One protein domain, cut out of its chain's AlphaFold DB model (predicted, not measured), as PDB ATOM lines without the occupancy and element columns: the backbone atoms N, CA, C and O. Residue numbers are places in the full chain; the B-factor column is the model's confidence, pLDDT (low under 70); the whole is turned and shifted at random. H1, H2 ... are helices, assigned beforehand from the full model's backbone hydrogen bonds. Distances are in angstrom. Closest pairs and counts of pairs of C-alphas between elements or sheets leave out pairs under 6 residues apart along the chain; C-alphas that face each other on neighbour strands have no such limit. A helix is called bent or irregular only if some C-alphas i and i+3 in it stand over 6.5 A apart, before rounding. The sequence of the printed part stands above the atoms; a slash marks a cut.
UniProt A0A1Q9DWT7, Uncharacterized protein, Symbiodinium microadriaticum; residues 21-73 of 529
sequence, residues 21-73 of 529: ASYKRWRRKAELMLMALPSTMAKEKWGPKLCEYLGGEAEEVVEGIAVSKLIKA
ATOM      1  N   ALA A  21     165.597 157.339 155.541       74.19
ATOM      2  CA  ALA A  21     166.555 156.496 154.820       74.19
ATOM      3  C   ALA A  21     167.948 156.534 155.468       74.19
ATOM      4  O   ALA A  21     168.540 155.476 155.706       74.19
ATOM      5  N   SER A  22     168.429 157.719 155.852       77.38
ATOM      6  CA  SER A  22     169.659 157.873 156.637       77.38
ATOM      7  C   SER A  22     169.569 157.189 158.009       77.38
ATOM      8  O   SER A  22     170.555 156.593 158.446       77.38
ATOM      9  N   TYR A  23     168.377 157.110 158.622       80.50
ATOM     10  CA  TYR A  23     168.168 156.317 159.842       80.50
ATOM     11  C   TYR A  23     168.525 154.837 159.662       80.50
ATOM     12  O   TYR A  23     169.134 154.229 160.543       80.50
ATOM     13  N   LYS A  24     168.164 154.234 158.518       79.50
ATOM     14  CA  LYS A  24     168.461 152.818 158.249       79.50
ATOM     15  C   LYS A  24     169.964 152.569 158.143       79.50
ATOM     16  O   LYS A  24     170.440 151.575 158.692       79.50
ATOM     17  N   ARG A  25     170.700 153.467 157.480       80.12
ATOM     18  CA  ARG A  25     172.166 153.385 157.354       80.12
ATOM     19  C   ARG A  25     172.844 153.574 158.700       80.12
ATOM     20  O   ARG A  25     173.627 152.727 159.125       80.12
ATOM     21  N   TRP A  26     172.452 154.629 159.408       84.06
ATOM     22  CA  TRP A  26     172.958 154.944 160.735       84.06
ATOM     23  C   TRP A  26     172.753 153.784 161.715       84.06
ATOM     24  O   TRP A  26     173.704 153.315 162.340       84.06
ATOM     25  N   ARG A  27     171.525 153.252 161.791       83.06
ATOM     26  CA  ARG A  27     171.183 152.124 162.665       83.06
ATOM     27  C   ARG A  27     172.026 150.893 162.347       83.06
ATOM     28  O   ARG A  27     172.521 150.238 163.258       83.06
ATOM     29  N   ARG A  28     172.215 150.587 161.064       80.88
ATOM     30  CA  ARG A  28     173.020 149.448 160.620       80.88
ATOM     31  C   ARG A  28     174.499 149.603 160.991       80.88
ATOM     32  O   ARG A  28     175.113 148.641 161.444       80.88
ATOM     33  N   LYS A  29     175.065 150.803 160.841       79.88
ATOM     34  CA  LYS A  29     176.448 151.117 161.232       79.88
ATOM     35  C   LYS A  29     176.635 151.029 162.747       79.88
ATOM     36  O   LYS A  29     177.599 150.424 163.208       79.88
ATOM     37  N   ALA A  30     175.663 151.521 163.516       77.12
ATOM     38  CA  ALA A  30     175.634 151.375 164.968       77.12
ATOM     39  C   ALA A  30     175.543 149.900 165.404       77.12
ATOM     40  O   ALA A  30     176.263 149.490 166.310       77.12
ATOM     41  N   GLU A  31     174.721 149.080 164.740       77.12
ATOM     42  CA  GLU A  31     174.640 147.634 164.998       77.12
ATOM     43  C   GLU A  31     175.990 146.937 164.741       77.12
ATOM     44  O   GLU A  31     176.424 146.134 165.566       77.12
ATOM     45  N   LEU A  32     176.695 147.281 163.657       74.88
ATOM     46  CA  LEU A  32     178.030 146.745 163.355       74.88
ATOM     47  C   LEU A  32     179.084 147.201 164.376       74.88
ATOM     48  O   LEU A  32     179.851 146.366 164.856       74.88
ATOM     49  N   MET A  33     179.067 148.480 164.764       72.12
ATOM     50  CA  MET A  33     179.966 149.037 165.779       72.12
ATOM     51  C   MET A  33     179.768 148.382 167.147       72.12
ATOM     52  O   MET A  33     180.733 147.976 167.790       72.12
ATOM     53  N   LEU A  34     178.514 148.207 167.576       70.31
ATOM     54  CA  LEU A  34     178.182 147.519 168.826       70.31
ATOM     55  C   LEU A  34     178.635 146.054 168.806       70.31
ATOM     56  O   LEU A  34     179.095 145.534 169.822       70.31
ATOM     57  N   MET A  35     178.556 145.393 167.649       68.19
ATOM     58  CA  MET A  35     179.044 144.022 167.478       68.19
ATOM     59  C   MET A  35     180.579 143.912 167.519       68.19
ATOM     60  O   MET A  35     181.083 142.819 167.802       68.19
ATOM     61  N   ALA A  36     181.309 145.011 167.287       62.78
ATOM     62  CA  ALA A  36     182.773 145.060 167.263       62.78
ATOM     63  C   ALA A  36     183.431 145.750 168.484       62.78
ATOM     64  O   ALA A  36     184.651 145.952 168.492       62.78
ATOM     65  N   LEU A  37     182.669 146.074 169.541       65.12
ATOM     66  CA  LEU A  37     183.217 146.547 170.825       65.12
ATOM     67  C   LEU A  37     183.993 145.421 171.567       65.12
ATOM     68  O   LEU A  37     183.592 144.253 171.493       65.12
ATOM     69  N   PRO A  38     185.109 145.717 172.276       57.41
ATOM     70  CA  PRO A  38     186.053 144.692 172.751       57.41
ATOM     71  C   PRO A  38     185.631 144.049 174.091       57.41
ATOM     72  O   PRO A  38     184.969 144.673 174.912       57.41
ATOM     73  N   SER A  39     186.001 142.787 174.355       44.72
ATOM     74  CA  SER A  39     187.215 142.515 175.154       44.72
ATOM     75  C   SER A  39     188.122 141.380 174.646       44.72
ATOM     76  O   SER A  39     189.183 141.156 175.208       44.72
ATOM     77  N   THR A  40     187.765 140.705 173.556       47.69
ATOM     78  CA  THR A  40     188.650 139.903 172.684       47.69
ATOM     79  C   THR A  40     187.849 139.643 171.408       47.69
ATOM     80  O   THR A  40     186.813 138.977 171.443       47.69
ATOM     81  N   MET A  41     188.228 140.242 170.273       53.97
ATOM     82  CA  MET A  41     187.470 140.019 169.038       53.97
ATOM     83  C   MET A  41     187.792 138.638 168.473       53.97
ATOM     84  O   MET A  41     188.819 138.447 167.824       53.97
ATOM     85  N   ALA A  42     186.893 137.682 168.703       58.09
ATOM     86  CA  ALA A  42     186.924 136.397 168.019       58.09
ATOM     87  C   ALA A  42     186.860 136.603 166.488       58.09
ATOM     88  O   ALA A  42     186.278 137.586 166.013       58.09
ATOM     89  N   LYS A  43     187.485 135.704 165.716       54.59
ATOM     90  CA  LYS A  43     187.689 135.808 164.253       54.59
ATOM     91  C   LYS A  43     186.385 136.058 163.482       54.59
ATOM     92  O   LYS A  43     186.379 136.708 162.442       54.59
ATOM     93  N   GLU A  44     185.263 135.608 164.030       57.31
ATOM     94  CA  GLU A  44     183.915 135.770 163.482       57.31
ATOM     95  C   GLU A  44     183.413 137.230 163.512       57.31
ATOM     96  O   GLU A  44     182.431 137.561 162.852       57.31
ATOM     97  N   LYS A  45     184.081 138.122 164.258       63.19
ATOM     98  CA  LYS A  45     183.712 139.542 164.417       63.19
ATOM     99  C   LYS A  45     184.519 140.502 163.533       63.19
ATOM    100  O   LYS A  45     184.269 141.706 163.551       63.19
ATOM    101  N   TRP A  46     185.454 139.998 162.724       62.16
ATOM    102  CA  TRP A  46     186.316 140.833 161.872       62.16
ATOM    103  C   TRP A  46     185.584 141.437 160.675       62.16
ATOM    104  O   TRP A  46     185.851 142.580 160.316       62.16
ATOM    105  N   GLY A  47     184.632 140.703 160.090       70.44
ATOM    106  CA  GLY A  47     183.753 141.232 159.043       70.44
ATOM    107  C   GLY A  47     183.013 142.492 159.512       70.44
ATOM    108  O   GLY A  47     183.153 143.538 158.877       70.44
ATOM    109  N   PRO A  48     182.302 142.436 160.656       68.88
ATOM    110  CA  PRO A  48     181.708 143.613 161.284       68.88
ATOM    111  C   PRO A  48     182.690 144.763 161.538       68.88
ATOM    112  O   PRO A  48     182.363 145.897 161.201       68.88
ATOM    113  N   LYS A  49     183.905 144.482 162.035       72.56
ATOM    114  CA  LYS A  49     184.917 145.521 162.289       72.56
ATOM    115  C   LYS A  49     185.390 146.217 161.014       72.56
ATOM    116  O   LYS A  49     185.504 147.435 160.991       72.56
ATOM    117  N   LEU A  50     185.647 145.462 159.946       68.88
ATOM    118  CA  LEU A  50     186.070 146.018 158.659       68.88
ATOM    119  C   LEU A  50     185.004 146.957 158.079       68.88
ATOM    120  O   LEU A  50     185.338 147.993 157.511       68.88
ATOM    121  N   CYS A  51     183.727 146.616 158.269       72.00
ATOM    122  CA  CYS A  51     182.609 147.424 157.793       72.00
ATOM    123  C   CYS A  51     182.487 148.785 158.505       72.00
ATOM    124  O   CYS A  51     181.828 149.667 157.969       72.00
ATOM    125  N   GLU A  52     183.134 148.993 159.661       67.25
ATOM    126  CA  GLU A  52     183.185 150.307 160.328       67.25
ATOM    127  C   GLU A  52     184.013 151.339 159.552       67.25
ATOM    128  O   GLU A  52     183.787 152.539 159.699       67.25
ATOM    129  N   TYR A  53     184.958 150.870 158.732       68.69
ATOM    130  CA  TYR A  53     185.904 151.704 157.988       68.69
ATOM    131  C   TYR A  53     185.531 151.859 156.509       68.69
ATOM    132  O   TYR A  53     186.264 152.490 155.749       68.69
ATOM    133  N   LEU A  54     184.411 151.269 156.080       71.06
ATOM    134  CA  LEU A  54     183.911 151.431 154.719       71.06
ATOM    135  C   LEU A  54     183.155 152.758 154.587       71.06
ATOM    136  O   LEU A  54     182.421 153.161 155.488       71.06
ATOM    137  N   GLY A  55     183.332 153.412 153.440       76.69
ATOM    138  CA  GLY A  55     182.590 154.602 153.035       76.69
ATOM    139  C   GLY A  55     182.431 154.657 151.514       76.69
ATOM    140  O   GLY A  55     183.121 153.939 150.780       76.69
ATOM    141  N   GLY A  56     181.519 155.503 151.034       79.94
ATOM    142  CA  GLY A  56     181.241 155.671 149.602       79.94
ATOM    143  C   GLY A  56     180.646 154.412 148.956       79.94
ATOM    144  O   GLY A  56     179.880 153.686 149.582       79.94
ATOM    145  N   GLU A  57     181.023 154.115 147.710       60.50
ATOM    146  CA  GLU A  57     180.466 152.990 146.930       60.50
ATOM    147  C   GLU A  57     180.653 151.617 147.610       60.50
ATOM    148  O   GLU A  57     179.836 150.713 147.450       60.50
ATOM    149  N   ALA A  58     181.716 151.447 148.407       63.31
ATOM    150  CA  ALA A  58     181.961 150.206 149.143       63.31
ATOM    151  C   ALA A  58     180.944 149.978 150.276       63.31
ATOM    152  O   ALA A  58     180.612 148.831 150.578       63.31
ATOM    153  N   GLU A  59     180.434 151.051 150.886       80.19
ATOM    154  CA  GLU A  59     179.371 150.987 151.893       80.19
ATOM    155  C   GLU A  59     178.043 150.580 151.234       80.19
ATOM    156  O   GLU A  59     177.397 149.639 151.697       80.19
ATOM    157  N   GLU A  60     177.709 151.167 150.079       76.94
ATOM    158  CA  GLU A  60     176.489 150.854 149.313       76.94
ATOM    159  C   GLU A  60     176.424 149.384 148.868       76.94
ATOM    160  O   GLU A  60     175.379 148.734 148.961       76.94
ATOM    161  N   VAL A  61     177.554 148.814 148.439       72.50
ATOM    162  CA  VAL A  61     177.636 147.394 148.054       72.50
ATOM    163  C   VAL A  61     177.382 146.473 149.254       72.50
ATOM    164  O   VAL A  61     176.748 145.422 149.121       72.50
ATOM    165  N   VAL A  62     177.852 146.859 150.442       72.38
ATOM    166  CA  VAL A  62     177.713 146.057 151.665       72.38
ATOM    167  C   VAL A  62     176.342 146.250 152.329       72.38
ATOM    168  O   VAL A  62     175.869 145.332 153.010       72.38
ATOM    169  N   GLU A  63     175.644 147.367 152.088       78.62
ATOM    170  CA  GLU A  63     174.269 147.608 152.558       78.62
ATOM    171  C   GLU A  63     173.284 146.525 152.093       78.62
ATOM    172  O   GLU A  63     172.420 146.104 152.870       78.62
ATOM    173  N   GLY A  64     173.457 146.007 150.873       79.19
ATOM    174  CA  GLY A  64     172.612 144.948 150.305       79.19
ATOM    175  C   GLY A  64     172.792 143.562 150.941       79.19
ATOM    176  O   GLY A  64     171.969 142.666 150.738       79.19
ATOM    177  N   ILE A  65     173.847 143.351 151.734       79.06
ATOM    178  CA  ILE A  65     174.137 142.067 152.386       79.06
ATOM    179  C   ILE A  65     173.451 142.045 153.758       79.06
ATOM    180  O   ILE A  65     173.505 143.019 154.492       79.06
ATOM    181  N   ALA A  66     172.803 140.961 154.180       82.75
ATOM    182  CA  ALA A  66     172.253 140.904 155.542       82.75
ATOM    183  C   ALA A  66     173.384 140.871 156.597       82.75
ATOM    184  O   ALA A  66     174.330 140.096 156.445       82.75
ATOM    185  N   VAL A  67     173.270 141.630 157.697       75.62
ATOM    186  CA  VAL A  67     174.280 141.663 158.786       75.62
ATOM    187  C   VAL A  67     174.573 140.258 159.336       75.62
ATOM    188  O   VAL A  67     175.722 139.888 159.564       75.62
ATOM    189  N   SER A  68     173.551 139.405 159.425       77.12
ATOM    190  CA  SER A  68     173.689 138.002 159.838       77.12
ATOM    191  C   SER A  68     174.535 137.139 158.888       77.12
ATOM    192  O   SER A  68     175.093 136.135 159.328       77.12
ATOM    193  N   LYS A  69     174.656 137.512 157.604       74.19
ATOM    194  CA  LYS A  69     175.550 136.855 156.633       74.19
ATOM    195  C   LYS A  69     176.995 137.337 156.775       74.19
ATOM    196  O   LYS A  69     177.897 136.515 156.645       74.19
ATOM    197  N   LEU A  70     177.208 138.614 157.107       71.06
ATOM    198  CA  LEU A  70     178.544 139.177 157.361       71.06
ATOM    199  C   LEU A  70     179.230 138.524 158.575       71.06
ATOM    200  O   LEU A  70     180.441 138.351 158.574       71.06
ATOM    201  N   ILE A  71     178.449 138.097 159.573       63.31
ATOM    202  CA  ILE A  71     178.942 137.446 160.803       63.31
ATOM    203  C   ILE A  71     179.252 135.950 160.602       63.31
ATOM    204  O   ILE A  71     180.082 135.374 161.300       63.31
ATOM    205  N   LYS A  72     178.572 135.281 159.664       58.28
ATOM    206  CA  LYS A  72     178.661 133.817 159.479       58.28
ATOM    207  C   LYS A  72     179.709 133.376 158.455       58.28
ATOM    208  O   LYS A  72     179.887 132.173 158.262       58.28
ATOM    209  N   ALA A  73     180.391 134.309 157.795       52.00
ATOM    210  CA  ALA A  73     181.407 134.010 156.790       52.00
ATOM    211  C   ALA A  73     182.688 133.474 157.456       52.00
ATOM    212  O   ALA A  73     183.638 134.206 157.709       52.00
TER     213      ALA A  73
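This is residues 21 to 73 of the 529 residues of an uncharacterized protein of Symbiodinium microadriaticum (UniProt A0A1Q9DWT7). One long helix, H1, forms one side; three short helices gather along the other: H2 folds back over residues 29 to 35 of H1, H4 packs beside H2, and H3 stands crosswise near Arg 25. The printed part has 53 residues, four named helices, H1 to H4 in order, and no named strand: all helix. It is compact, radius of gyration of the C-alphas 10.8 A, but elongated, spanning 32 by 19 by 17 A.

Start with H1, residues 21 to 35; its residues 29 to 35 touch H2, residues 43 to 51, closest at the C-alphas of Leu 32 and Pro 48, 5.3 A. This helical hairpin runs opposite ways at a shallow tilt of 33 degrees, only just short of steep. H3, residues 57 to 63, is close to H1 but not clearly touching, about perpendicular at 77 degrees; its Glu 63 comes closest, C-alpha to C-alpha of Arg 25, 7.8 A. H4, residues 67 to 72, touches H2, closest at the C-alphas of Gly 47 and Leu 70, 5.8 A. Every O i to N i+4 pair is within hydrogen-bond range in H1 and H3, against 3 of 5 in H2 and 1 of 2 in H4.

Find C-alpha 21 at (166.555, 156.496, 154.820); H1 runs 21.7 A from there. H2, 14.2 A, is irregular: C-alphas 44 and 47 are 7.0 A apart. H3 is 10.0 A long; H4, 9.0 A, ends at C-alpha 72, (178.661, 133.817, 159.479).

The farthest C-alphas, Ala 21 and Thr 40, are 32.9 A apart. The printed part has no cut and no long link. Look for low pLDDT at residues 35 to 46 and 71 to 73, among others.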